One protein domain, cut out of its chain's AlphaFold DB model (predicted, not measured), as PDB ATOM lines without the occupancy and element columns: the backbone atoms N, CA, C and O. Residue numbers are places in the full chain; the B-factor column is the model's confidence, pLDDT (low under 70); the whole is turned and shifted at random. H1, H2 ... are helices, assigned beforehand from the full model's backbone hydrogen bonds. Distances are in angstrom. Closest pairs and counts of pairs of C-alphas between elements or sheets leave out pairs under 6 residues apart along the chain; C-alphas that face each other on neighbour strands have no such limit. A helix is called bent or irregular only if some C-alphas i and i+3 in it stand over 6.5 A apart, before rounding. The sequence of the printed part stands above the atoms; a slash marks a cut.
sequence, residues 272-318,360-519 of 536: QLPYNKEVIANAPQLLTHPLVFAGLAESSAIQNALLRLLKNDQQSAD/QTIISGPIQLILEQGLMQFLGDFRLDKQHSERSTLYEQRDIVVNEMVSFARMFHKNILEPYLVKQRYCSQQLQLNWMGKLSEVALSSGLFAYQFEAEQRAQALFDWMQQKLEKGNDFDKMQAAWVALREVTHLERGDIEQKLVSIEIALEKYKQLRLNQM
ATOM      1  N   GLN A 272     181.532 251.321 217.215       77.44
ATOM      2  CA  GLN A 272     182.521 251.236 216.159       77.44
ATOM      3  C   GLN A 272     183.690 250.358 216.603       77.44
ATOM      4  O   GLN A 272     184.176 250.450 217.734       77.44
ATOM      5  N   LEU A 273     184.146 249.494 215.694       85.56
ATOM      6  CA  LEU A 273     185.417 248.807 215.880       85.56
ATOM      7  C   LEU A 273     186.535 249.857 215.839       85.56
ATOM      8  O   LEU A 273     186.589 250.638 214.885       85.56
ATOM      9  N   PRO A 274     187.431 249.899 216.840       86.81
ATOM     10  CA  PRO A 274     188.534 250.845 216.824       86.81
ATOM     11  C   PRO A 274     189.454 250.613 215.618       86.81
ATOM     12  O   PRO A 274     190.036 249.539 215.453       86.81
ATOM     13  N   TYR A 275     189.605 251.632 214.774       87.25
ATOM     14  CA  TYR A 275     190.415 251.576 213.558       87.25
ATOM     15  C   TYR A 275     190.883 252.979 213.172       87.25
ATOM     16  O   TYR A 275     190.082 253.914 213.123       87.25
ATOM     17  N   ASN A 276     192.170 253.129 212.865       86.06
ATOM     18  CA  ASN A 276     192.723 254.360 212.323       86.06
ATOM     19  C   ASN A 276     193.800 254.044 211.277       86.06
ATOM     20  O   ASN A 276     194.905 253.619 211.612       86.06
ATOM     21  N   LYS A 277     193.475 254.308 210.006       84.38
ATOM     22  CA  LYS A 277     194.357 254.040 208.862       84.38
ATOM     23  C   LYS A 277     195.704 254.755 208.975       84.38
ATOM     24  O   LYS A 277     196.717 254.168 208.623       84.38
ATOM     25  N   GLU A 278     195.736 255.986 209.487       83.25
ATOM     26  CA  GLU A 278     196.982 256.748 209.634       83.25
ATOM     27  C   GLU A 278     197.875 256.177 210.734       83.25
ATOM     28  O   GLU A 278     199.087 256.099 210.553       83.25
ATOM     29  N   VAL A 279     197.301 255.765 211.868       85.62
ATOM     30  CA  VAL A 279     198.078 255.143 212.955       85.62
ATOM     31  C   VAL A 279     198.652 253.806 212.494       85.62
ATOM     32  O   VAL A 279     199.806 253.511 212.782       85.62
ATOM     33  N   ILE A 280     197.872 253.020 211.748       86.19
ATOM     34  CA  ILE A 280     198.340 251.752 211.178       86.19
ATOM     35  C   ILE A 280     199.435 252.015 210.139       86.19
ATOM     36  O   ILE A 280     200.485 251.396 210.218       86.19
ATOM     37  N   ALA A 281     199.243 252.943 209.198       84.19
ATOM     38  CA  ALA A 281     200.215 253.220 208.137       84.19
ATOM     39  C   ALA A 281     201.570 253.725 208.668       84.19
ATOM     40  O   ALA A 281     202.608 253.313 208.156       84.19
ATOM     41  N   ASN A 282     201.557 254.568 209.706       84.62
ATOM     42  CA  ASN A 282     202.773 255.140 210.294       84.62
ATOM     43  C   ASN A 282     203.424 254.254 211.371       84.62
ATOM     44  O   ASN A 282     204.496 254.593 211.866       84.62
ATOM     45  N   ALA A 283     202.800 253.138 211.764       89.31
ATOM     46  CA  ALA A 283     203.416 252.212 212.708       89.31
ATOM     47  C   ALA A 283     204.698 251.595 212.114       89.31
ATOM     48  O   ALA A 283     204.709 251.329 210.905       89.31
ATOM     49  N   PRO A 284     205.723 251.288 212.942       91.12
ATOM     50  CA  PRO A 284     206.931 250.582 212.511       91.12
ATOM     51  C   PRO A 284     206.611 249.378 211.623       91.12
ATOM     52  O   PRO A 284     205.677 248.633 211.913       91.12
ATOM     53  N   GLN A 285     207.344 249.216 210.525       90.69
ATOM     54  CA  GLN A 285     207.154 248.144 209.540       90.69
ATOM     55  C   GLN A 285     208.402 247.277 209.514       90.69
ATOM     56  O   GLN A 285     209.494 247.818 209.658       90.69
ATOM     57  N   LEU A 286     208.282 245.966 209.318       91.94
ATOM     58  CA  LEU A 286     209.457 245.107 209.180       91.94
ATOM     59  C   LEU A 286     210.165 245.342 207.840       91.94
ATOM     60  O   LEU A 286     209.552 245.725 206.841       91.94
ATOM     61  N   LEU A 287     211.475 245.088 207.800       91.44
ATOM     62  CA  LEU A 287     212.216 245.081 206.543       91.44
ATOM     63  C   LEU A 287     211.945 243.762 205.802       91.44
ATOM     64  O   LEU A 287     212.465 242.709 206.170       91.44
ATOM     65  N   THR A 288     211.105 243.808 204.769       88.00
ATOM     66  CA  THR A 288     210.679 242.603 204.043       88.00
ATOM     67  C   THR A 288     211.706 242.164 202.999       88.00
ATOM     68  O   THR A 288     212.420 242.985 202.421       88.00
ATOM     69  N   HIS A 289     211.748 240.860 202.694       87.50
ATOM     70  CA  HIS A 289     212.616 240.327 201.638       87.50
ATOM     71  C   HIS A 289     212.457 241.058 200.294       87.50
ATOM     72  O   HIS A 289     213.478 241.473 199.758       87.50
ATOM     73  N   PRO A 290     211.237 241.310 199.768       87.31
ATOM     74  CA  PRO A 290     211.079 242.055 198.518       87.31
ATOM     75  C   PRO A 290     211.710 243.454 198.535       87.31
ATOM     76  O   PRO A 290     212.287 243.864 197.531       87.31
ATOM     77  N   LEU A 291     211.644 244.171 199.664       89.44
ATOM     78  CA  LEU A 291     212.282 245.485 199.798       89.44
ATOM     79  C   LEU A 291     213.806 245.370 199.796       89.44
ATOM     80  O   LEU A 291     214.466 246.093 199.054       89.44
ATOM     81  N   VAL A 292     214.366 244.427 200.565       91.44
ATOM     82  CA  VAL A 292     215.815 244.152 200.547       91.44
ATOM     83  C   VAL A 292     216.277 243.794 199.139       91.44
ATOM     84  O   VAL A 292     217.319 244.255 198.689       91.44
ATOM     85  N   PHE A 293     215.486 242.998 198.423       90.19
ATOM     86  CA  PHE A 293     215.803 242.552 197.075       90.19
ATOM     87  C   PHE A 293     215.867 243.714 196.087       90.19
ATOM     88  O   PHE A 293     216.828 243.808 195.324       90.19
ATOM     89  N   ALA A 294     214.888 244.620 196.143       89.75
ATOM     90  CA  ALA A 294     214.902 245.847 195.356       89.75
ATOM     91  C   ALA A 294     216.121 246.722 195.700       89.75
ATOM     92  O   ALA A 294     216.834 247.157 194.802       89.75
ATOM     93  N   GLY A 295     216.416 246.909 196.990       90.69
ATOM     94  CA  GLY A 295     217.557 247.716 197.425       90.69
ATOM     95  C   GLY A 295     218.919 247.139 197.015       90.69
ATOM     96  O   GLY A 295     219.800 247.876 196.574       90.69
ATOM     97  N   LEU A 296     219.113 245.820 197.121       90.38
ATOM     98  CA  LEU A 296     220.358 245.163 196.705       90.38
ATOM     99  C   LEU A 296     220.566 245.236 195.184       90.38
ATOM    100  O   LEU A 296     221.701 245.398 194.735       90.38
ATOM    101  N   ALA A 297     219.488 245.167 194.400       87.25
ATOM    102  CA  ALA A 297     219.540 245.325 192.946       87.25
ATOM    103  C   ALA A 297     219.929 246.754 192.509       87.25
ATOM    104  O   ALA A 297     220.490 246.935 191.431       87.25
ATOM    105  N   GLU A 298     219.690 247.768 193.346       86.69
ATOM    106  CA  GLU A 298     220.106 249.156 193.085       86.69
ATOM    107  C   GLU A 298     221.566 249.441 193.493       86.69
ATOM    108  O   GLU A 298     222.147 250.439 193.064       86.69
ATOM    109  N   SER A 299     222.191 248.578 194.303       87.25
ATOM    110  CA  SER A 299     223.536 248.816 194.837       87.25
ATOM    111  C   SER A 299     224.642 248.202 193.973       87.25
ATOM    112  O   SER A 299     225.126 247.092 194.221       87.25
ATOM    113  N   SER A 300     225.126 248.970 192.993       88.25
ATOM    114  CA  SER A 300     226.251 248.551 192.143       88.25
ATOM    115  C   SER A 300     227.540 248.299 192.936       88.25
ATOM    116  O   SER A 300     228.350 247.462 192.544       88.25
ATOM    117  N   ALA A 301     227.750 249.007 194.051       89.62
ATOM    118  CA  ALA A 301     228.924 248.829 194.906       89.62
ATOM    119  C   ALA A 301     228.961 247.423 195.526       89.62
ATOM    120  O   ALA A 301     229.955 246.710 195.374       89.62
ATOM    121  N   ILE A 302     227.848 246.990 196.130       91.31
ATOM    122  CA  ILE A 302     227.707 245.667 196.751       91.31
ATOM    123  C   ILE A 302     227.780 244.558 195.688       91.31
ATOM    124  O   ILE A 302     228.455 243.547 195.897       91.31
ATOM    125  N   GLN A 303     227.144 244.754 194.527       91.12
ATOM    126  CA  GLN A 303     227.205 243.808 193.402       91.12
ATOM    127  C   GLN A 303     228.637 243.602 192.910       91.12
ATOM    128  O   GLN A 303     229.116 242.470 192.840       91.12
ATOM    129  N   ASN A 304     229.348 244.694 192.629       90.62
ATOM    130  CA  ASN A 304     230.727 244.629 192.156       90.62
ATOM    131  C   ASN A 304     231.663 244.032 193.215       90.62
ATOM    132  O   ASN A 304     232.562 243.267 192.870       90.62
ATOM    133  N   ALA A 305     231.437 244.337 194.496       91.19
ATOM    134  CA  ALA A 305     232.187 243.750 195.600       91.19
ATOM    135  C   ALA A 305     232.003 242.231 195.680       91.19
ATOM    136  O   ALA A 305     232.985 241.502 195.810       91.19
ATOM    137  N   LEU A 306     230.775 241.732 195.505       90.25
ATOM    138  CA  LEU A 306     230.526 240.293 195.459       90.25
ATOM    139  C   LEU A 306     231.225 239.623 194.265       90.25
ATOM    140  O   LEU A 306     231.845 238.574 194.435       90.25
ATOM    141  N   LEU A 307     231.153 240.214 193.069       88.88
ATOM    142  CA  LEU A 307     231.797 239.646 191.877       88.88
ATOM    143  C   LEU A 307     233.323 239.581 192.029       88.88
ATOM    144  O   LEU A 307     233.924 238.548 191.720       88.88
ATOM    145  N   ARG A 308     233.946 240.633 192.579       89.12
ATOM    146  CA  ARG A 308     235.385 240.646 192.890       89.12
ATOM    147  C   ARG A 308     235.761 239.590 193.922       89.12
ATOM    148  O   ARG A 308     236.731 238.863 193.705       89.12
ATOM    149  N   LEU A 309     234.971 239.461 194.992       87.00
ATOM    150  CA  LEU A 309     235.186 238.454 196.034       87.00
ATOM    151  C   LEU A 309     235.191 237.037 195.450       87.00
ATOM    152  O   LEU A 309     236.038 236.213 195.791       87.00
ATOM    153  N   LEU A 310     234.243 236.760 194.551       86.00
ATOM    154  CA  LEU A 310     234.048 235.434 193.972       86.00
ATOM    155  C   LEU A 310     234.921 235.162 192.745       86.00
ATOM    156  O   LEU A 310     235.042 233.998 192.365       86.00
ATOM    157  N   LYS A 311     235.539 236.195 192.154       82.75
ATOM    158  CA  LYS A 311     236.269 236.126 190.875       82.75
ATOM    159  C   LYS A 311     235.416 235.489 189.771       82.75
ATOM    160  O   LYS A 311     235.895 234.646 189.014       82.75
ATOM    161  N   ASN A 312     234.130 235.836 189.739       69.56
ATOM    162  CA  ASN A 312     233.142 235.227 188.856       69.56
ATOM    163  C   ASN A 312     232.471 236.301 187.999       69.56
ATOM    164  O   ASN A 312     231.779 237.152 188.542       69.56
ATOM    165  N   ASP A 313     232.621 236.204 186.679       62.34
ATOM    166  CA  ASP A 313     232.045 237.154 185.715       62.34
ATOM    167  C   ASP A 313     230.788 236.608 185.005       62.34
ATOM    168  O   ASP A 313     230.225 237.266 184.132       62.34
ATOM    169  N   GLN A 314     230.352 235.381 185.321       58.50
ATOM    170  CA  GLN A 314     229.363 234.652 184.510       58.50
ATOM    171  C   GLN A 314     227.944 234.612 185.096       58.50
ATOM    172  O   GLN A 314     227.003 234.272 184.382       58.50
ATOM    173  N   GLN A 315     227.763 234.926 186.381       65.88
ATOM    174  CA  GLN A 315     226.455 234.887 187.048       65.88
ATOM    175  C   GLN A 315     225.928 236.294 187.342       65.88
ATOM    176  O   GLN A 315     226.694 237.205 187.634       65.88
ATOM    177  N   SER A 316     224.600 236.454 187.306       78.19
ATOM    178  CA  SER A 316     223.937 237.687 187.749       78.19
ATOM    179  C   SER A 316     224.260 237.941 189.226       78.19
ATOM    180  O   SER A 316     223.841 237.166 190.094       78.19
ATOM    181  N   ALA A 317     225.007 239.017 189.496       81.31
ATOM    182  CA  ALA A 317     225.380 239.452 190.843       81.31
ATOM    183  C   ALA A 317     224.148 239.602 191.744       81.31
ATOM    184  O   ALA A 317     224.164 239.144 192.883       81.31
ATOM    185  N   ASP A 318     223.061 240.146 191.195       81.81
ATOM    186  CA  ASP A 318     221.784 240.319 191.883       81.81
ATOM    187  C   ASP A 318     221.274 238.984 192.414       81.81
ATOM    188  O   ASP A 318     221.040 238.832 193.606       81.81
ATOM    189  N   GLN A 360     202.956 232.638 200.139       58.22
ATOM    190  CA  GLN A 360     201.624 232.961 199.625       58.22
ATOM    191  C   GLN A 360     200.881 233.808 200.664       58.22
ATOM    192  O   GLN A 360     200.977 233.534 201.867       58.22
ATOM    193  N   THR A 361     200.145 234.817 200.202       62.12
ATOM    194  CA  THR A 361     199.360 235.709 201.058       62.12
ATOM    195  C   THR A 361     198.346 234.891 201.859       62.12
ATOM    196  O   THR A 361     197.441 234.288 201.291       62.12
ATOM    197  N   ILE A 362     198.526 234.840 203.181       66.81
ATOM    198  CA  ILE A 362     197.672 234.061 204.101       66.81
ATOM    199  C   ILE A 362     196.367 234.810 204.383       66.81
ATOM    200  O   ILE A 362     195.323 234.217 204.633       66.81
ATOM    201  N   ILE A 363     196.431 236.139 204.337       72.06
ATOM    202  CA  ILE A 363     195.276 236.998 204.536       72.06
ATOM    203  C   ILE A 363     194.504 237.071 203.225       72.06
ATOM    204  O   ILE A 363     195.019 237.580 202.232       72.06
ATOM    205  N   SER A 364     193.265 236.591 203.242       66.31
ATOM    206  CA  SER A 364     192.348 236.672 202.107       66.31
ATOM    207  C   SER A 364     191.009 237.268 202.552       66.31
ATOM    208  O   SER A 364     190.659 237.246 203.726       66.31
ATOM    209  N   GLY A 365     190.253 237.880 201.639       79.50
ATOM    210  CA  GLY A 365     188.890 238.328 201.943       79.50
ATOM    211  C   GLY A 365     188.798 239.549 202.891       79.50
ATOM    212  O   GLY A 365     189.370 240.595 202.568       79.50
ATOM    213  N   PRO A 366     188.031 239.495 204.006       85.12
ATOM    214  CA  PRO A 366     187.685 240.667 204.824       85.12
ATOM    215  C   PRO A 366     188.871 241.462 205.373       85.12
ATOM    216  O   PRO A 366     188.869 242.690 205.319       85.12
ATOM    217  N   ILE A 367     189.882 240.777 205.909       89.56
ATOM    218  CA  ILE A 367     191.015 241.441 206.562       89.56
ATOM    219  C   ILE A 367     191.855 242.194 205.523       89.56
ATOM    220  O   ILE A 367     192.188 243.356 205.749       89.56
ATOM    221  N   GLN A 368     192.131 241.578 204.367       88.31
ATOM    222  CA  GLN A 368     192.857 242.228 203.271       88.31
ATOM    223  C   GLN A 368     192.124 243.494 202.806       88.31
ATOM    224  O   GLN A 368     192.723 244.566 202.724       88.31
ATOM    225  N   LEU A 369     190.804 243.398 202.605       88.88
ATOM    226  CA  LEU A 369     189.975 244.538 202.216       88.88
ATOM    227  C   LEU A 369     190.064 245.693 203.230       88.88
ATOM    228  O   LEU A 369     190.167 246.855 202.837       88.88
ATOM    229  N   ILE A 370     190.044 245.388 204.532       91.25
ATOM    230  CA  ILE A 370     190.143 246.399 205.597       91.25
ATOM    231  C   ILE A 370     191.531 247.048 205.630       91.25
ATOM    232  O   ILE A 370     191.624 248.263 205.823       91.25
ATOM    233  N   LEU A 371     192.602 246.272 205.454       88.75
ATOM    234  CA  LEU A 371     193.968 246.800 205.455       88.75
ATOM    235  C   LEU A 371     194.211 247.732 204.256       88.75
ATOM    236  O   LEU A 371     194.763 248.818 204.428       88.75
ATOM    237  N   GLU A 372     193.734 247.363 203.066       87.56
ATOM    238  CA  GLU A 372     193.934 248.140 201.836       87.56
ATOM    239  C   GLU A 372     192.993 249.356 201.751       87.56
ATOM    240  O   GLU A 372     193.417 250.504 201.540       87.56
ATOM    241  N   GLN A 373     191.691 249.123 201.939       87.12
ATOM    242  CA  GLN A 373     190.639 250.092 201.616       87.12
ATOM    243  C   GLN A 373     190.011 250.743 202.854       87.12
ATOM    244  O   GLN A 373     189.411 251.813 202.753       87.12
ATOM    245  N   GLY A 374     190.224 250.173 204.038       87.12
ATOM    246  CA  GLY A 374     189.743 250.705 205.308       87.12
ATOM    247  C   GLY A 374     188.484 250.021 205.835       87.12
ATOM    248  O   GLY A 374     187.690 249.441 205.096       87.12
ATOM    249  N   LEU A 375     188.271 250.137 207.149       87.81
ATOM    250  CA  LEU A 375     187.172 249.464 207.848       87.81
ATOM    251  C   LEU A 375     185.785 249.826 207.287       87.81
ATOM    252  O   LEU A 375     184.933 248.953 207.133       87.81
ATOM    253  N   MET A 376     185.551 251.100 206.965       86.38
ATOM    254  CA  MET A 376     184.244 251.548 206.465       86.38
ATOM    255  C   MET A 376     183.920 251.001 205.074       86.38
ATOM    256  O   MET A 376     182.749 250.783 204.779       86.38
ATOM    257  N   GLN A 377     184.932 250.707 204.257       86.75
ATOM    258  CA  GLN A 377     184.726 250.079 202.955       86.75
ATOM    259  C   GLN A 377     184.239 248.632 203.102       86.75
ATOM    260  O   GLN A 377     183.387 248.177 202.343       86.75
ATOM    261  N   PHE A 378     184.723 247.920 204.123       88.94
ATOM    262  CA  PHE A 378     184.241 246.581 204.456       88.94
ATOM    263  C   PHE A 378     182.840 246.597 205.087       88.94
ATOM    264  O   PHE A 378     181.988 245.785 204.716       88.94
ATOM    265  N   LEU A 379     182.601 247.510 206.037       86.44
ATOM    266  CA  LEU A 379     181.352 247.580 206.805       86.44
ATOM    267  C   LEU A 379     180.191 248.257 206.059       86.44
ATOM    268  O   LEU A 379     179.042 248.040 206.444       86.44
ATOM    269  N   GLY A 380     180.476 249.080 205.050       80.62
ATOM    270  CA  GLY A 380     179.515 249.930 204.343       80.62
ATOM    271  C   GLY A 380     179.238 251.266 205.049       80.62
ATOM    272  O   GLY A 380     179.224 251.357 206.282       80.62
ATOM    273  N   ASP A 381     178.979 252.319 204.269       75.75
ATOM    274  CA  ASP A 381     178.700 253.666 204.784       75.75
ATOM    275  C   ASP A 381     177.189 253.922 204.917       75.75
ATOM    276  O   ASP A 381     176.518 254.394 204.001       75.75
ATOM    277  N   PHE A 382     176.629 253.545 206.066       76.31
ATOM    278  CA  PHE A 382     175.216 253.740 206.389       76.31
ATOM    279  C   PHE A 382     175.003 254.048 207.873       76.31
ATOM    280  O   PHE A 382     175.824 253.717 208.737       76.31
ATOM    281  N   ARG A 383     173.874 254.700 208.177       75.62
ATOM    282  CA  ARG A 383     173.476 255.054 209.547       75.62
ATOM    283  C   ARG A 383     172.772 253.876 210.219       75.62
ATOM    284  O   ARG A 383     171.881 253.271 209.630       75.62
ATOM    285  N   LEU A 384     173.153 253.600 211.464       79.56
ATOM    286  CA  LEU A 384     172.514 252.580 212.295       79.56
ATOM    287  C   LEU A 384     171.270 253.136 212.983       79.56
ATOM    288  O   LEU A 384     171.280 254.278 213.461       79.56
ATOM    289  N   ASP A 385     170.228 252.315 213.073       78.94
ATOM    290  CA  ASP A 385     169.056 252.602 213.885       78.94
ATOM    291  C   ASP A 385     169.418 252.549 215.378       78.94
ATOM    292  O   ASP A 385     169.833 251.528 215.930       78.94
ATOM    293  N   LYS A 386     169.260 253.688 216.056       72.00
ATOM    294  CA  LYS A 386     169.564 253.821 217.484       72.00
ATOM    295  C   LYS A 386     168.548 253.091 218.372       72.00
ATOM    296  O   LYS A 386     168.842 252.896 219.551       72.00
ATOM    297  N   GLN A 387     167.380 252.718 217.861       77.06
ATOM    298  CA  GLN A 387     166.316 252.074 218.636       77.06
ATOM    299  C   GLN A 387     166.147 250.584 218.309       77.06
ATOM    300  O   GLN A 387     165.228 249.956 218.828       77.06
ATOM    301  N   HIS A 388     167.048 250.004 217.510       78.75
ATOM    302  CA  HIS A 388     166.961 248.600 217.120       78.75
ATOM    303  C   HIS A 388     166.976 247.655 218.336       78.75
ATOM    304  O   HIS A 388     167.779 247.819 219.258       78.75
ATOM    305  N   SER A 389     166.113 246.636 218.328       77.69
ATOM    306  CA  SER A 389     165.939 245.689 219.443       77.69
ATOM    307  C   SER A 389     167.199 244.863 219.742       77.69
ATOM    308  O   SER A 389     167.497 244.586 220.899       77.69
ATOM    309  N   GLU A 390     167.985 244.530 218.716       79.81
ATOM    310  CA  GLU A 390     169.214 243.715 218.818       79.81
ATOM    311  C   GLU A 390     170.502 244.530 219.071       79.81
ATOM    312  O   GLU A 390     171.622 244.100 218.776       79.81
ATOM    313  N   ARG A 391     170.377 245.750 219.599       79.62
ATOM    314  CA  ARG A 391     171.523 246.651 219.806       79.62
ATOM    315  C   ARG A 391     172.538 246.109 220.824       79.62
ATOM    316  O   ARG A 391     173.733 246.346 220.668       79.62
ATOM    317  N   SER A 392     172.088 245.355 221.831       83.31
ATOM    318  CA  SER A 392     172.960 244.647 222.786       83.31
ATOM    319  C   SER A 392     173.821 243.579 222.108       83.31
ATOM    320  O   SER A 392     175.022 243.519 222.357       83.31
ATOM    321  N   THR A 393     173.243 242.811 221.186       86.94
ATOM    322  CA  THR A 393     173.932 241.751 220.436       86.94
ATOM    323  C   THR A 393     175.047 242.305 219.548       86.94
ATOM    324  O   THR A 393     176.103 241.687 219.419       86.94
ATOM    325  N   LEU A 394     174.864 243.503 218.976       85.81
ATOM    326  CA  LEU A 394     175.920 244.179 218.211       85.81
ATOM    327  C   LEU A 394     177.116 244.571 219.096       85.81
ATOM    328  O   LEU A 394     178.260 244.441 218.660       85.81
ATOM    329  N   TYR A 395     176.876 245.014 220.336       85.06
ATOM    330  CA  TYR A 395     177.958 245.299 221.288       85.06
ATOM    331  C   TYR A 395     178.696 244.038 221.721       85.06
ATOM    332  O   TYR A 395     179.921 244.028 221.729       85.06
ATOM    333  N   GLU A 396     177.965 242.974 222.047       89.62
ATOM    334  CA  GLU A 396     178.572 241.693 222.415       89.62
ATOM    335  C   GLU A 396     179.449 241.166 221.276       89.62
ATOM    336  O   GLU A 396     180.583 240.751 221.503       89.62
ATOM    337  N   GLN A 397     178.977 241.265 220.029       93.12
ATOM    338  CA  GLN A 397     179.774 240.871 218.872       93.12
ATOM    339  C   GLN A 397     180.979 241.796 218.641       93.12
ATOM    340  O   GLN A 397     182.045 241.308 218.267       93.12
ATOM    341  N   ARG A 398     180.857 243.110 218.883       90.62
ATOM    342  CA  ARG A 398     182.000 244.041 218.867       90.62
ATOM    343  C   ARG A 398     183.058 243.616 219.884       90.62
ATOM    344  O   ARG A 398     184.232 243.555 219.533       90.62
ATOM    345  N   ASP A 399     182.655 243.292 221.107       90.75
ATOM    346  CA  ASP A 399     183.576 242.861 222.160       90.75
ATOM    347  C   ASP A 399     184.235 241.515 221.819       90.75
ATOM    348  O   ASP A 399     185.424 241.340 222.077       90.75
ATOM    349  N   ILE A 400     183.521 240.596 221.155       94.44
ATOM    350  CA  ILE A 400     184.106 239.362 220.602       94.44
ATOM    351  C   ILE A 400     185.201 239.687 219.578       94.44
ATOM    352  O   ILE A 400     186.311 239.170 219.700       94.44
ATOM    353  N   VAL A 401     184.928 240.566 218.603       94.31
ATOM    354  CA  VAL A 401     185.931 240.972 217.599       94.31
ATOM    355  C   VAL A 401     187.146 241.603 218.276       94.31
ATOM    356  O   VAL A 401     188.276 241.238 217.961       94.31
ATOM    357  N   VAL A 402     186.930 242.516 219.228       92.81
ATOM    358  CA  VAL A 402     188.023 243.153 219.972       92.81
ATOM    359  C   VAL A 402     188.848 242.107 220.721       92.81
ATOM    360  O   VAL A 402     190.072 242.120 220.629       92.81
ATOM    361  N   ASN A 403     188.212 241.159 221.408       93.94
ATOM    362  CA  ASN A 403     188.919 240.117 222.151       93.94
ATOM    363  C   ASN A 403     189.746 239.194 221.242       93.94
ATOM    364  O   ASN A 403     190.897 238.908 221.578       93.94
ATOM    365  N   GLU A 404     189.213 238.771 220.091       94.50
ATOM    366  CA  GLU A 404     189.961 237.952 219.123       94.50
ATOM    367  C   GLU A 404     191.153 238.716 218.536       94.50
ATOM    368  O   GLU A 404     192.274 238.206 218.522       94.50
ATOM    369  N   MET A 405     190.948 239.974 218.141       95.31
ATOM    370  CA  MET A 405     192.000 240.846 217.612       95.31
ATOM    371  C   MET A 405     193.117 241.080 218.637       95.31
ATOM    372  O   MET A 405     194.299 240.938 218.326       95.31
ATOM    373  N   VAL A 406     192.765 241.388 219.888       94.88
ATOM    374  CA  VAL A 406     193.742 241.594 220.970       94.88
ATOM    375  C   VAL A 406     194.454 240.289 221.335       94.88
ATOM    376  O   VAL A 406     195.659 240.299 221.600       94.88
ATOM    377  N   SER A 407     193.741 239.157 221.338       94.44
ATOM    378  CA  SER A 407     194.338 237.830 221.535       94.44
ATOM    379  C   SER A 407     195.370 237.528 220.449       94.44
ATOM    380  O   SER A 407     196.482 237.105 220.770       94.44
ATOM    381  N   PHE A 408     195.030 237.805 219.191       94.38
ATOM    382  CA  PHE A 408     195.933 237.644 218.060       94.38
ATOM    383  C   PHE A 408     197.160 238.548 218.168       94.38
ATOM    384  O   PHE A 408     198.276 238.058 218.044       94.38
ATOM    385  N   ALA A 409     196.984 239.831 218.491       95.69
ATOM    386  CA  ALA A 409     198.096 240.771 218.642       95.69
ATOM    387  C   ALA A 409     199.107 240.323 219.709       95.69
ATOM    388  O   ALA A 409     200.314 240.413 219.498       95.69
ATOM    389  N   ARG A 410     198.619 239.808 220.846       95.25
ATOM    390  CA  ARG A 410     199.470 239.262 221.917       95.25
ATOM    391  C   ARG A 410     200.206 237.999 221.485       95.25
ATOM    392  O   ARG A 410     201.374 237.835 221.820       95.25
ATOM    393  N   MET A 411     199.524 237.116 220.756       93.69
ATOM    394  CA  MET A 411     200.138 235.912 220.198       93.69
ATOM    395  C   MET A 411     201.224 236.283 219.186       93.69
ATOM    396  O   MET A 411     202.338 235.792 219.310       93.69
ATOM    397  N   PHE A 412     200.942 237.200 218.257       94.06
ATOM    398  CA  PHE A 412     201.919 237.692 217.290       94.06
ATOM    399  C   PHE A 412     203.134 238.315 217.981       94.06
ATOM    400  O   PHE A 412     204.265 237.936 217.692       94.06
ATOM    401  N   HIS A 413     202.907 239.218 218.939       95.19
ATOM    402  CA  HIS A 413     203.978 239.899 219.669       95.19
ATOM    403  C   HIS A 413     204.939 238.909 220.342       95.19
ATOM    404  O   HIS A 413     206.148 239.009 220.150       95.19
ATOM    405  N   LYS A 414     204.402 237.907 221.048       93.12
ATOM    406  CA  LYS A 414     205.195 236.954 221.837       93.12
ATOM    407  C   LYS A 414     205.742 235.766 221.041       93.12
ATOM    408  O   LYS A 414     206.855 235.319 221.275       93.12
ATOM    409  N   ASN A 415     204.949 235.201 220.136       91.75
ATOM    410  CA  ASN A 415     205.276 233.920 219.502       91.75
ATOM    411  C   ASN A 415     205.865 234.083 218.097       91.75
ATOM    412  O   ASN A 415     206.359 233.105 217.546       91.75
ATOM    413  N   ILE A 416     205.798 235.282 217.511       92.00
ATOM    414  CA  ILE A 416     206.255 235.541 216.139       92.00
ATOM    415  C   ILE A 416     207.293 236.663 216.132       92.00
ATOM    416  O   ILE A 416     208.438 236.443 215.736       92.00
ATOM    417  N   LEU A 417     206.922 237.853 216.612       94.00
ATOM    418  CA  LEU A 417     207.786 239.029 216.562       94.00
ATOM    419  C   LEU A 417     208.983 238.917 217.513       94.00
ATOM    420  O   LEU A 417     210.099 239.233 217.110       94.00
ATOM    421  N   GLU A 418     208.783 238.449 218.747       94.75
ATOM    422  CA  GLU A 418     209.879 238.258 219.705       94.75
ATOM    423  C   GLU A 418     210.932 237.245 219.199       94.75
ATOM    424  O   GLU A 418     212.109 237.619 219.134       94.75
ATOM    425  N   PRO A 419     210.574 236.023 218.743       93.19
ATOM    426  CA  PRO A 419     211.541 235.115 218.124       93.19
ATOM    427  C   PRO A 419     212.226 235.705 216.888       93.19
ATOM    428  O   PRO A 419     213.433 235.525 216.717       93.19
ATOM    429  N   TYR A 420     211.485 236.435 216.047       92.56
ATOM    430  CA  TYR A 420     212.060 237.109 214.886       92.56
ATOM    431  C   TYR A 420     213.104 238.156 215.298       92.56
ATOM    432  O   TYR A 420     214.217 238.141 214.778       92.56
ATOM    433  N   LEU A 421     212.807 239.015 216.275       94.88
ATOM    434  CA  LEU A 421     213.747 240.009 216.801       94.88
ATOM    435  C   LEU A 421     214.997 239.351 217.400       94.88
ATOM    436  O   LEU A 421     216.116 239.802 217.152       94.88
ATOM    437  N   VAL A 422     214.832 238.262 218.158       94.50
ATOM    438  CA  VAL A 422     215.961 237.478 218.687       94.50
ATOM    439  C   VAL A 422     216.826 236.937 217.547       94.50
ATOM    440  O   VAL A 422     218.052 237.038 217.611       94.50
ATOM    441  N   LYS A 423     216.206 236.418 216.480       91.81
ATOM    442  CA  LYS A 423     216.903 235.954 215.275       91.81
ATOM    443  C   LYS A 423     217.664 237.091 214.586       91.81
ATOM    444  O   LYS A 423     218.829 236.896 214.251       91.81
ATOM    445  N   GLN A 424     217.061 238.272 214.425       93.12
ATOM    446  CA  GLN A 424     217.726 239.429 213.809       93.12
ATOM    447  C   GLN A 424     218.931 239.900 214.635       93.12
ATOM    448  O   GLN A 424     220.024 240.025 214.092       93.12
ATOM    449  N   ARG A 425     218.783 240.033 215.959       93.12
ATOM    450  CA  ARG A 425     219.899 240.341 216.875       93.12
ATOM    451  C   ARG A 425     221.032 239.325 216.767       93.12
ATOM    452  O   ARG A 425     222.205 239.692 216.739       93.12
ATOM    453  N   TYR A 426     220.686 238.040 216.708       90.44
ATOM    454  CA  TYR A 426     221.671 236.978 216.538       90.44
ATOM    455  C   TYR A 426     222.411 237.107 215.199       90.44
ATOM    456  O   TYR A 426     223.640 237.045 215.184       90.44
ATOM    457  N   CYS A 427     221.698 237.358 214.097       89.25
ATOM    458  CA  CYS A 427     222.304 237.581 212.782       89.25
ATOM    459  C   CYS A 427     223.257 238.784 212.796       89.25
ATOM    460  O   CYS A 427     224.408 238.643 212.383       89.25
ATOM    461  N   SER A 428     222.838 239.929 213.342       89.12
ATOM    462  CA  SER A 428     223.680 241.128 213.472       89.12
ATOM    463  C   SER A 428     224.963 240.856 214.259       89.12
ATOM    464  O   SER A 428     226.056 241.205 213.810       89.12
ATOM    465  N   GLN A 429     224.854 240.170 215.401       86.31
ATOM    466  CA  GLN A 429     226.012 239.785 216.212       86.31
ATOM    467  C   GLN A 429     226.956 238.854 215.447       86.31
ATOM    468  O   GLN A 429     228.172 239.026 215.508       86.31
ATOM    469  N   GLN A 430     226.425 237.874 214.710       83.44
ATOM    470  CA  GLN A 430     227.253 236.962 213.922       83.44
ATOM    471  C   GLN A 430     227.942 237.668 212.751       83.44
ATOM    472  O   GLN A 430     229.115 237.388 212.505       83.44
ATOM    473  N   LEU A 431     227.273 238.596 212.060       84.81
ATOM    474  CA  LEU A 431     227.916 239.417 211.028       84.81
ATOM    475  C   LEU A 431     229.046 240.255 211.635       84.81
ATOM    476  O   LEU A 431     230.164 240.251 211.122       84.81
ATOM    477  N   GLN A 432     228.802 240.898 212.777       82.31
ATOM    478  CA  GLN A 432     229.827 241.690 213.451       82.31
ATOM    479  C   GLN A 432     231.036 240.839 213.879       82.31
ATOM    480  O   GLN A 432     232.175 241.233 213.651       82.31
ATOM    481  N   LEU A 433     230.812 239.651 214.447       79.88
ATOM    482  CA  LEU A 433     231.888 238.774 214.929       79.88
ATOM    483  C   LEU A 433     232.659 238.059 213.806       79.88
ATOM    484  O   LEU A 433     233.853 237.768 213.956       79.88
ATOM    485  N   ASN A 434     231.991 237.719 212.701       76.00
ATOM    486  CA  ASN A 434     232.551 236.827 211.682       76.00
ATOM    487  C   ASN A 434     232.898 237.514 210.361       76.00
ATOM    488  O   ASN A 434     233.735 236.981 209.638       76.00
ATOM    489  N   TRP A 435     232.284 238.649 210.022       73.56
ATOM    490  CA  TRP A 435     232.509 239.326 208.737       73.56
ATOM    491  C   TRP A 435     233.335 240.592 208.899       73.56
ATOM    492  O   TRP A 435     234.257 240.836 208.118       73.56
ATOM    493  N   MET A 436     233.045 241.376 209.935       71.75
ATOM    494  CA  MET A 436     233.666 242.683 210.109       71.75
ATOM    495  C   MET A 436     235.146 242.533 210.469       71.75
ATOM    496  O   MET A 436     235.517 241.906 211.460       71.75
ATOM    497  N   GLY A 437     236.010 243.067 209.602       67.88
ATOM    498  CA  GLY A 437     237.466 242.930 209.703       67.88
ATOM    499  C   GLY A 437     238.064 241.607 209.237       67.88
ATOM    500  O   GLY A 437     239.284 241.480 209.275       67.88
ATOM    501  N   LYS A 438     237.241 240.651 208.788       75.69
ATOM    502  CA  LYS A 438     237.697 239.361 208.238       75.69
ATOM    503  C   LYS A 438     237.435 239.224 206.738       75.69
ATOM    504  O   LYS A 438     238.159 238.491 206.075       75.69
ATOM    505  N   LEU A 439     236.425 239.918 206.210       79.88
ATOM    506  CA  LEU A 439     236.199 240.033 204.770       79.88
ATOM    507  C   LEU A 439     237.082 241.129 204.174       79.88
ATOM    508  O   LEU A 439     237.171 242.229 204.719       79.88
ATOM    509  N   SER A 440     237.703 240.826 203.036       80.50
ATOM    510  CA  SER A 440     238.532 241.771 202.282       80.50
ATOM    511  C   SER A 440     237.709 242.815 201.516       80.50
ATOM    512  O   SER A 440     238.180 243.928 201.300       80.50
ATOM    513  N   GLU A 441     236.462 242.497 201.157       88.88
ATOM    514  CA  GLU A 441     235.546 243.407 200.460       88.88
ATOM    515  C   GLU A 441     234.683 244.206 201.452       88.88
ATOM    516  O   GLU A 441     233.599 243.774 201.852       88.88
ATOM    517  N   VAL A 442     235.166 245.396 201.828       91.38
ATOM    518  CA  VAL A 442     234.510 246.299 202.798       91.38
ATOM    519  C   VAL A 442     233.128 246.767 202.329       91.38
ATOM    520  O   VAL A 442     232.194 246.810 203.121       91.38
ATOM    521  N   ALA A 443     232.965 247.072 201.040       92.19
ATOM    522  CA  ALA A 443     231.671 247.471 200.484       92.19
ATOM    523  C   ALA A 443     230.593 246.384 200.686       92.19
ATOM    524  O   ALA A 443     229.459 246.677 201.068       92.19
ATOM    525  N   LEU A 444     230.958 245.108 200.506       91.31
ATOM    526  CA  LEU A 444     230.046 243.984 200.720       91.31
ATOM    527  C   LEU A 444     229.700 243.809 202.205       91.31
ATOM    528  O   LEU A 444     228.527 243.639 202.540       91.31
ATOM    529  N   SER A 445     230.704 243.836 203.089       90.25
ATOM    530  CA  SER A 445     230.491 243.627 204.524       90.25
ATOM    531  C   SER A 445     229.696 244.769 205.158       90.25
ATOM    532  O   SER A 445     228.695 244.499 205.820       90.25
ATOM    533  N   SER A 446     230.068 246.024 204.899       92.62
ATOM    534  CA  SER A 446     229.358 247.208 205.394       92.62
ATOM    535  C   SER A 446     227.951 247.316 204.812       92.62
ATOM    536  O   SER A 446     227.008 247.606 205.547       92.62
ATOM    537  N   GLY A 447     227.784 247.019 203.519       92.88
ATOM    538  CA  GLY A 447     226.480 247.000 202.863       92.88
ATOM    539  C   GLY A 447     225.529 245.981 203.487       92.88
ATOM    540  O   GLY A 447     224.444 246.343 203.935       92.88
ATOM    541  N   LEU A 448     225.934 244.712 203.587       91.81
ATOM    542  CA  LEU A 448     225.088 243.667 204.181       91.81
ATOM    543  C   LEU A 448     224.851 243.891 205.681       91.81
ATOM    544  O   LEU A 448     223.753 243.618 206.169       91.81
ATOM    545  N   PHE A 449     225.832 244.449 206.397       92.31
ATOM    546  CA  PHE A 449     225.646 244.892 207.775       92.31
ATOM    547  C   PHE A 449     224.574 245.985 207.883       92.31
ATOM    548  O   PHE A 449     223.719 245.890 208.757       92.31
ATOM    549  N   ALA A 450     224.566 246.979 206.990       93.81
ATOM    550  CA  ALA A 450     223.567 248.048 206.994       93.81
ATOM    551  C   ALA A 450     222.136 247.510 206.826       93.81
ATOM    552  O   ALA A 450     221.249 247.885 207.591       93.81
ATOM    553  N   TYR A 451     221.915 246.569 205.898       94.12
ATOM    554  CA  TYR A 451     220.612 245.903 205.745       94.12
ATOM    555  C   TYR A 451     220.213 245.098 206.986       94.12
ATOM    556  O   TYR A 451     219.054 245.133 207.401       94.12
ATOM    557  N   GLN A 452     221.158 244.375 207.593       93.25
ATOM    558  CA  GLN A 452     220.889 243.587 208.794       93.25
ATOM    559  C   GLN A 452     220.588 244.473 210.014       93.25
ATOM    560  O   GLN A 452     219.659 244.185 210.769       93.25
ATOM    561  N   PHE A 453     221.334 245.565 210.184       93.00
ATOM    562  CA  PHE A 453     221.103 246.558 211.229       93.00
ATOM    563  C   PHE A 453     219.720 247.199 211.082       93.00
ATOM    564  O   PHE A 453     218.968 247.271 212.050       93.00
ATOM    565  N   GLU A 454     219.348 247.593 209.865       94.06
ATOM    566  CA  GLU A 454     218.026 248.150 209.570       94.06
ATOM    567  C   GLU A 454     216.895 247.152 209.867       94.06
ATOM    568  O   GLU A 454     215.880 247.519 210.462       94.06
ATOM    569  N   ALA A 455     217.069 245.876 209.506       93.69
ATOM    570  CA  ALA A 455     216.102 244.825 209.822       93.69
ATOM    571  C   ALA A 455     215.904 244.662 211.338       93.69
ATOM    572  O   ALA A 455     214.766 244.583 211.810       93.69
ATOM    573  N   GLU A 456     217.000 244.646 212.105       94.06
ATOM    574  CA  GLU A 456     216.957 244.576 213.566       94.06
ATOM    575  C   GLU A 456     216.268 245.804 214.173       94.06
ATOM    576  O   GLU A 456     215.371 245.645 215.003       94.06
ATOM    577  N   GLN A 457     216.632 247.013 213.740       92.44
ATOM    578  CA  GLN A 457     216.078 248.256 214.284       92.44
ATOM    579  C   GLN A 457     214.580 248.380 214.020       92.44
ATOM    580  O   GLN A 457     213.817 248.743 214.916       92.44
ATOM    581  N   ARG A 458     214.122 248.004 212.824       92.25
ATOM    582  CA  ARG A 458     212.690 247.964 212.507       92.25
ATOM    583  C   ARG A 458     211.930 246.944 213.351       92.25
ATOM    584  O   ARG A 458     210.846 247.250 213.851       92.25
ATOM    585  N   ALA A 459     212.503 245.756 213.549       94.56
ATOM    586  CA  ALA A 459     211.921 244.733 214.414       94.56
ATOM    587  C   ALA A 459     211.831 245.207 215.871       94.56
ATOM    588  O   ALA A 459     210.798 245.020 216.517       94.56
ATOM    589  N   GLN A 460     212.884 245.863 216.365       94.31
ATOM    590  CA  GLN A 460     212.940 246.441 217.702       94.31
ATOM    591  C   GLN A 460     211.877 247.527 217.879       94.31
ATOM    592  O   GLN A 460     211.089 247.469 218.822       94.31
ATOM    593  N   ALA A 461     211.808 248.477 216.944       92.81
ATOM    594  CA  ALA A 461     210.842 249.567 216.977       92.81
ATOM    595  C   ALA A 461     209.398 249.044 216.980       92.81
ATOM    596  O   ALA A 461     208.572 249.512 217.765       92.81
ATOM    597  N   LEU A 462     209.091 248.040 216.149       94.81
ATOM    598  CA  LEU A 462     207.777 247.398 216.142       94.81
ATOM    599  C   LEU A 462     207.488 246.680 217.464       94.81
ATOM    600  O   LEU A 462     206.384 246.810 217.998       94.81
ATOM    601  N   PHE A 463     208.466 245.949 218.001       96.06
ATOM    602  CA  PHE A 463     208.325 245.229 219.263       96.06
ATOM    603  C   PHE A 463     207.996 246.178 220.418       96.06
ATOM    604  O   PHE A 463     207.012 245.948 221.128       96.06
ATOM    605  N   ASP A 464     208.756 247.266 220.560       94.75
ATOM    606  CA  ASP A 464     208.570 248.260 221.621       94.75
ATOM    607  C   ASP A 464     207.239 249.008 221.466       94.75
ATOM    608  O   ASP A 464     206.487 249.179 222.433       94.75
ATOM    609  N   TRP A 465     206.896 249.399 220.233       94.62
ATOM    610  CA  TRP A 465     205.637 250.076 219.918       94.62
ATOM    611  C   TRP A 465     204.420 249.199 220.243       94.62
ATOM    612  O   TRP A 465     203.455 249.659 220.867       94.62
ATOM    613  N   MET A 466     204.466 247.914 219.875       95.88
ATOM    614  CA  MET A 466     203.406 246.960 220.200       95.88
ATOM    615  C   MET A 466     203.331 246.695 221.703       95.88
ATOM    616  O   MET A 466     202.228 246.700 222.252       95.88
ATOM    617  N   GLN A 467     204.469 246.515 222.380       95.38
ATOM    618  CA  GLN A 467     204.507 246.281 223.823       95.38
ATOM    619  C   GLN A 467     203.830 247.426 224.582       95.38
ATOM    620  O   GLN A 467     202.938 247.193 225.404       95.38
ATOM    621  N   GLN A 468     204.172 248.675 224.248       92.88
ATOM    622  CA  GLN A 468     203.567 249.852 224.867       92.88
ATOM    623  C   GLN A 468     202.039 249.862 224.706       92.88
ATOM    624  O   GLN A 468     201.319 250.103 225.678       92.88
ATOM    625  N   LYS A 469     201.528 249.575 223.502       92.62
ATOM    626  CA  LYS A 469     200.083 249.575 223.219       92.62
ATOM    627  C   LYS A 469     199.342 248.399 223.850       92.62
ATOM    628  O   LYS A 469     198.222 248.573 224.326       92.62
ATOM    629  N   LEU A 470     199.947 247.215 223.887       94.00
ATOM    630  CA  LEU A 470     199.314 246.014 224.430       94.00
ATOM    631  C   LEU A 470     199.253 246.013 225.961       94.00
ATOM    632  O   LEU A 470     198.251 245.555 226.524       94.00
ATOM    633  N   GLU A 471     200.287 246.534 226.627       92.06
ATOM    634  CA  GLU A 471     200.386 246.553 228.090       92.06
ATOM    635  C   GLU A 471     199.740 247.793 228.717       92.06
ATOM    636  O   GLU A 471     199.013 247.673 229.704       92.06
ATOM    637  N   LYS A 472     199.987 248.982 228.152       85.56
ATOM    638  CA  LYS A 472     199.575 250.270 228.744       85.56
ATOM    639  C   LYS A 472     198.415 250.941 228.006       85.56
ATOM    640  O   LYS A 472     197.851 251.904 228.520       85.56
ATOM    641  N   GLY A 473     198.072 250.462 226.811       82.81
ATOM    642  CA  GLY A 473     197.039 251.050 225.963       82.81
ATOM    643  C   GLY A 473     195.609 250.659 226.345       82.81
ATOM    644  O   GLY A 473     195.348 249.637 226.991       82.81
ATOM    645  N   ASN A 474     194.658 251.480 225.903       85.31
ATOM    646  CA  ASN A 474     193.229 251.170 225.969       85.31
ATOM    647  C   ASN A 474     192.810 250.231 224.813       85.31
ATOM    648  O   ASN A 474     193.639 249.800 224.012       85.31
ATOM    649  N   ASP A 475     191.521 249.904 224.705       83.50
ATOM    650  CA  ASP A 475     191.019 249.037 223.625       83.50
ATOM    651  C   ASP A 475     191.309 249.596 222.227       83.50
ATOM    652  O   ASP A 475     191.564 248.827 221.303       83.50
ATOM    653  N   PHE A 476     191.316 250.924 222.063       86.62
ATOM    654  CA  PHE A 476     191.667 251.550 220.791       86.62
ATOM    655  C   PHE A 476     193.128 251.280 220.420       86.62
ATOM    656  O   PHE A 476     193.395 250.835 219.303       86.62
ATOM    657  N   ASP A 477     194.054 251.485 221.358       87.06
ATOM    658  CA  ASP A 477     195.483 251.230 221.159       87.06
ATOM    659  C   ASP A 477     195.774 249.756 220.872       87.06
ATOM    660  O   ASP A 477     196.511 249.440 219.935       87.06
ATOM    661  N   LYS A 478     195.159 248.849 221.637       93.31
ATOM    662  CA  LYS A 478     195.332 247.402 221.455       93.31
ATOM    663  C   LYS A 478     194.793 246.931 220.107       93.31
ATOM    664  O   LYS A 478     195.412 246.091 219.461       93.31
ATOM    665  N   MET A 479     193.680 247.504 219.652       93.56
ATOM    666  CA  MET A 479     193.142 247.239 218.319       93.56
ATOM    667  C   MET A 479     194.051 247.768 217.207       93.56
ATOM    668  O   MET A 479     194.218 247.080 216.206       93.56
ATOM    669  N   GLN A 480     194.688 248.938 217.370       92.44
ATOM    670  CA  GLN A 480     195.676 249.400 216.382       92.44
ATOM    671  C   GLN A 480     196.867 248.436 216.305       92.44
ATOM    672  O   GLN A 480     197.299 248.094 215.207       92.44
ATOM    673  N   ALA A 481     197.347 247.941 217.450       95.12
ATOM    674  CA  ALA A 481     198.398 246.925 217.483       95.12
ATOM    675  C   ALA A 481     197.972 245.616 216.800       95.12
ATOM    676  O   ALA A 481     198.776 245.003 216.105       95.12
ATOM    677  N   ALA A 482     196.707 245.211 216.933       95.81
ATOM    678  CA  ALA A 482     196.170 244.039 216.248       95.81
ATOM    679  C   ALA A 482     196.109 244.206 214.722       95.81
ATOM    680  O   ALA A 482     196.506 243.298 213.996       95.81
ATOM    681  N   TRP A 483     195.677 245.368 214.226       95.06
ATOM    682  CA  TRP A 483     195.701 245.653 212.787       95.06
ATOM    683  C   TRP A 483     197.123 245.676 212.221       95.06
ATOM    684  O   TRP A 483     197.354 245.154 211.133       95.06
ATOM    685  N   VAL A 484     198.083 246.225 212.970       94.38
ATOM    686  CA  VAL A 484     199.503 246.192 212.595       94.38
ATOM    687  C   VAL A 484     200.046 244.763 212.600       94.38
ATOM    688  O   VAL A 484     200.703 244.371 211.645       94.38
ATOM    689  N   ALA A 485     199.707 243.944 213.599       94.31
ATOM    690  CA  ALA A 485     200.084 242.532 213.615       94.31
ATOM    691  C   ALA A 485     199.560 241.781 212.378       94.31
ATOM    692  O   ALA A 485     200.292 241.001 211.780       94.31
ATOM    693  N   LEU A 486     198.314 242.043 211.962       92.69
ATOM    694  CA  LEU A 486     197.747 241.460 210.741       92.69
ATOM    695  C   LEU A 486     198.484 241.945 209.487       92.69
ATOM    696  O   LEU A 486     198.731 241.154 208.589       92.69
ATOM    697  N   ARG A 487     198.887 243.217 209.425       90.69
ATOM    698  CA  ARG A 487     199.708 243.725 208.317       90.69
ATOM    699  C   ARG A 487     201.066 243.014 208.234       90.69
ATOM    700  O   ARG A 487     201.505 242.692 207.143       90.69
ATOM    701  N   GLU A 488     201.727 242.775 209.364       90.56
ATOM    702  CA  GLU A 488     203.100 242.243 209.387       90.56
ATOM    703  C   GLU A 488     203.179 240.717 209.271       90.56
ATOM    704  O   GLU A 488     204.164 240.180 208.763       90.56
ATOM    705  N   VAL A 489     202.149 239.990 209.716       88.06
ATOM    706  CA  VAL A 489     202.169 238.517 209.743       88.06
ATOM    707  C   VAL A 489     202.281 237.886 208.355       88.06
ATOM    708  O   VAL A 489     202.729 236.750 208.235       88.06
ATOM    709  N   THR A 490     201.936 238.619 207.294       79.62
ATOM    710  CA  THR A 490     202.093 238.167 205.904       79.62
ATOM    711  C   THR A 490     203.546 238.018 205.463       79.62
ATOM    712  O   THR A 490     203.789 237.512 204.371       79.62
ATOM    713  N   HIS A 491     204.499 238.486 206.270       76.19
ATOM    714  CA  HIS A 491     205.921 238.528 205.934       76.19
ATOM    715  C   HIS A 491     206.794 237.611 206.803       76.19
ATOM    716  O   HIS A 491     208.014 237.609 206.635       76.19
ATOM    717  N   LEU A 492     206.202 236.867 207.742       76.25
ATOM    718  CA  LEU A 492     206.921 236.051 208.721       76.25
ATOM    719  C   LEU A 492     206.531 234.569 208.640       76.25
ATOM    720  O   LEU A 492     205.490 234.200 208.099       76.25
ATOM    721  N   GLU A 493     207.418 233.706 209.144       66.31
ATOM    722  CA  GLU A 493     207.233 232.250 209.133       66.31
ATOM    723  C   GLU A 493     205.931 231.817 209.827       66.31
ATOM    724  O   GLU A 493     205.496 232.375 210.840       66.31
ATOM    725  N   ARG A 494     205.301 230.798 209.238       66.06
ATOM    726  CA  ARG A 494     203.950 230.348 209.563       66.06
ATOM    727  C   ARG A 494     203.966 229.451 210.801       66.06
ATOM    728  O   ARG A 494     204.441 228.323 210.740       66.06
ATOM    729  N   GLY A 495     203.436 229.951 211.914       63.31
ATOM    730  CA  GLY A 495     202.994 229.118 213.039       63.31
ATOM    731  C   GLY A 495     201.531 228.675 212.879       63.31
ATOM    732  O   GLY A 495     200.985 228.701 211.778       63.31
ATOM    733  N   ASP A 496     200.852 228.389 213.995       66.25
ATOM    734  CA  ASP A 496     199.412 228.056 214.067       66.25
ATOM    735  C   ASP A 496     198.484 229.280 213.858       66.25
ATOM    736  O   ASP A 496     197.508 229.510 214.576       66.25
ATOM    737  N   ILE A 497     198.817 230.132 212.891       79.94
ATOM    738  CA  ILE A 497     198.204 231.453 212.700       79.94
ATOM    739  C   ILE A 497     196.882 231.357 211.933       79.94
ATOM    740  O   ILE A 497     195.948 232.113 212.206       79.94
ATOM    741  N   GLU A 498     196.776 230.406 211.007       81.06
ATOM    742  CA  GLU A 498     195.632 230.265 210.099       81.06
ATOM    743  C   GLU A 498     194.305 230.104 210.857       81.06
ATOM    744  O   GLU A 498     193.330 230.791 210.561       81.06
ATOM    745  N   GLN A 499     194.278 229.287 211.915       81.81
ATOM    746  CA  GLN A 499     193.075 229.088 212.737       81.81
ATOM    747  C   GLN A 499     192.608 230.379 213.427       81.81
ATOM    748  O   GLN A 499     191.404 230.615 213.586       81.81
ATOM    749  N   LYS A 500     193.556 231.235 213.827       85.94
ATOM    750  CA  LYS A 500     193.264 232.528 214.455       85.94
ATOM    751  C   LYS A 500     192.767 233.549 213.438       85.94
ATOM    752  O   LYS A 500     191.816 234.265 213.742       85.94
ATOM    753  N   LEU A 501     193.337 233.573 212.234       88.50
ATOM    754  CA  LEU A 501     192.861 234.430 211.145       88.50
ATOM    755  C   LEU A 501     191.421 234.083 210.750       88.50
ATOM    756  O   LEU A 501     190.573 234.971 210.720       88.50
ATOM    757  N   VAL A 502     191.115 232.792 210.580       88.19
ATOM    758  CA  VAL A 502     189.752 232.324 210.277       88.19
ATOM    759  C   VAL A 502     188.763 232.740 211.372       88.19
ATOM    760  O   VAL A 502     187.672 233.224 211.078       88.19
ATOM    761  N   SER A 503     189.144 232.611 212.647       89.81
ATOM    762  CA  SER A 503     188.300 233.051 213.771       89.81
ATOM    763  C   SER A 503     187.996 234.555 213.722       89.81
ATOM    764  O   SER A 503     186.852 234.960 213.940       89.81
ATOM    765  N   ILE A 504     188.994 235.381 213.387       92.81
ATOM    766  CA  ILE A 504     188.828 236.834 213.230       92.81
ATOM    767  C   ILE A 504     187.908 237.150 212.047       92.81
ATOM    768  O   ILE A 504     187.001 237.970 212.189       92.81
ATOM    769  N   GLU A 505     188.099 236.499 210.899       92.38
ATOM    770  CA  GLU A 505     187.271 236.703 209.705       92.38
ATOM    771  C   GLU A 505     185.801 236.366 209.966       92.38
ATOM    772  O   GLU A 505     184.920 237.168 209.653       92.38
ATOM    773  N   ILE A 506     185.528 235.232 210.622       92.38
ATOM    774  CA  ILE A 506     184.171 234.838 211.026       92.38
ATOM    775  C   ILE A 506     183.563 235.887 211.966       92.38
ATOM    776  O   ILE A 506     182.401 236.276 211.806       92.38
ATOM    777  N   ALA A 507     184.332 236.368 212.948       93.56
ATOM    778  CA  ALA A 507     183.856 237.363 213.901       93.56
ATOM    779  C   ALA A 507     183.553 238.716 213.230       93.56
ATOM    780  O   ALA A 507     182.534 239.337 213.555       93.56
ATOM    781  N   LEU A 508     184.403 239.152 212.293       94.12
ATOM    782  CA  LEU A 508     184.234 240.374 211.502       94.12
ATOM    783  C   LEU A 508     183.019 240.289 210.579       94.12
ATOM    784  O   LEU A 508     182.233 241.236 210.521       94.12
ATOM    785  N   GLU A 509     182.828 239.163 209.894       93.38
ATOM    786  CA  GLU A 509     181.690 238.981 208.995       93.38
ATOM    787  C   GLU A 509     180.377 238.937 209.781       93.38
ATOM    788  O   GLU A 509     179.425 239.637 209.444       93.38
ATOM    789  N   LYS A 510     180.337 238.229 210.916       93.06
ATOM    790  CA  LYS A 510     179.166 238.241 211.805       93.06
ATOM    791  C   LYS A 510     178.856 239.647 212.329       93.06
ATOM    792  O   LYS A 510     177.689 240.037 212.380       93.06
ATOM    793  N   TYR A 511     179.879 240.425 212.687       92.31
ATOM    794  CA  TYR A 511     179.706 241.825 213.081       92.31
ATOM    795  C   TYR A 511     179.127 242.672 211.934       92.31
ATOM    796  O   TYR A 511     178.184 243.434 212.148       92.31
ATOM    797  N   LYS A 512     179.631 242.501 210.705       91.88
ATOM    798  CA  LYS A 512     179.112 243.178 209.510       91.88
ATOM    799  C   LYS A 512     177.646 242.833 209.238       91.88
ATOM    800  O   LYS A 512     176.859 243.747 209.004       91.88
ATOM    801  N   GLN A 513     177.263 241.557 209.317       91.25
ATOM    802  CA  GLN A 513     175.877 241.120 209.103       91.25
ATOM    803  C   GLN A 513     174.920 241.710 210.146       91.25
ATOM    804  O   GLN A 513     173.890 242.279 209.790       91.25
ATOM    805  N   LEU A 514     175.290 241.672 211.433       88.94
ATOM    806  CA  LEU A 514     174.504 242.322 212.489       88.94
ATOM    807  C   LEU A 514     174.371 243.828 212.248       88.94
ATOM    808  O   LEU A 514     173.304 244.395 212.456       88.94
ATOM    809  N   ARG A 515     175.439 244.479 211.778       87.75
ATOM    810  CA  ARG A 515     175.421 245.904 211.450       87.75
ATOM    811  C   ARG A 515     174.472 246.209 210.283       87.75
ATOM    812  O   ARG A 515     173.709 247.166 210.379       87.75
ATOM    813  N   LEU A 516     174.496 245.404 209.219       86.75
ATOM    814  CA  LEU A 516     173.613 245.536 208.050       86.75
ATOM    815  C   LEU A 516     172.131 245.379 208.418       86.75
ATOM    816  O   LEU A 516     171.302 246.149 207.939       86.75
ATOM    817  N   ASN A 517     171.800 244.456 209.321       85.62
ATOM    818  CA  ASN A 517     170.421 244.249 209.777       85.62
ATOM    819  C   ASN A 517     169.865 245.433 210.588       85.62
ATOM    820  O   ASN A 517     168.654 245.577 210.707       85.62
ATOM    821  N   GLN A 518     170.736 246.303 211.109       83.88
ATOM    822  CA  GLN A 518     170.368 247.494 211.887       83.88
ATOM    823  C   GLN A 518     170.398 248.778 211.052       83.88
ATOM    824  O   GLN A 518     170.477 249.883 211.600       83.88
ATOM    825  N   MET A 519     170.393 248.663 209.722       79.81
ATOM    826  CA  MET A 519     170.425 249.818 208.838       79.81
ATOM    827  C   MET A 519     169.126 250.618 208.963       79.81
ATOM    828  O   MET A 519     168.030 250.083 208.798       79.81
TER     829      MET A 519
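Overview. This is residues 272 to 318 and 360 to 519 of the 536 residues of an uncharacterized protein of Acinetobacter sp. ANC 3862 (UniProt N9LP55). The model is a rod built along one long helix, H6, with H7 folding back from its end as a hairpin, H8 packing across its middle with a steep tilt, and H9 running back beside its first part. Small helices fill in at the sides: H1 on H8, H4 and H5 on H9, and at the far end H3 on the first residues of H7, with H2 next to H3. The printed part has 207 residues with nine named helices, H1 to H9 in order, and no named strand; the class is all helix. It is loose, with a radius of gyration of the C-alphas of 21.9 A and spans of 76 by 34 by 28 A.

Along the chain. H1 is residues 277 to 282, beginning at C-alpha 277 (194.357, 254.040, 208.862). H2 is residues 289 to 298 and H3 residues 300 to 310. After the cut come H4, residues 366 to 373, and H5, residues 375 to 379. H6, residues 391 to 434, is 62.3 A long and begins at C-alpha 391 (171.523, 246.651, 219.806). It is neither bent nor irregular, but only just: C-alphas 415 and 418 are 6.3 A apart. H7, residues 442 to 472, is 43.7 A long, and H8, residues 475 to 489, 20.7 A. H9, residues 497 to 517, is 30.7 A long and ends at C-alpha 517 (170.421, 244.249, 209.777).

Arrangement. H8 is the hub, touching H1, H4, H6 and H7. H6 touches it with residues 402 to 413 alone, at a steep tilt of 52 degrees; the closest C-alphas, of Ala 409 and Ala 482, are 4.5 A apart. H6 and H7 form a hairpin at a shallow tilt of 30 degrees, closest at the C-alphas of Gln 424 and Glu 456, 5.2 A. H9 touches residues 393 to 408 of H6 alone, opposite ways at a shallow tilt of 29 degrees, with C-alphas 401 and 507 closest, 5.6 A. H3 touches residues 442 to 447 of H7 alone, closest at C-alphas 302 and 444, 4.9 A. H1 and H9 are apart. Every O i to N i+4 pair is within hydrogen-bond range in the helices other than H6, where 37 of 40 are.

Size, cuts and confidence. The C-alphas farthest apart, of Lys 311 and Gln 387, are 76.9 A apart. Residues 319 to 359 are not printed, and C-alphas 318 and 360 are 22.8 A apart across the cut. Of the links that are printed whole, H5 to H6 is long, with 11 residues. The mean pLDDT of the printed part is 86.9; 13 residues are under 70, among them 312 to 315 and 493 to 496.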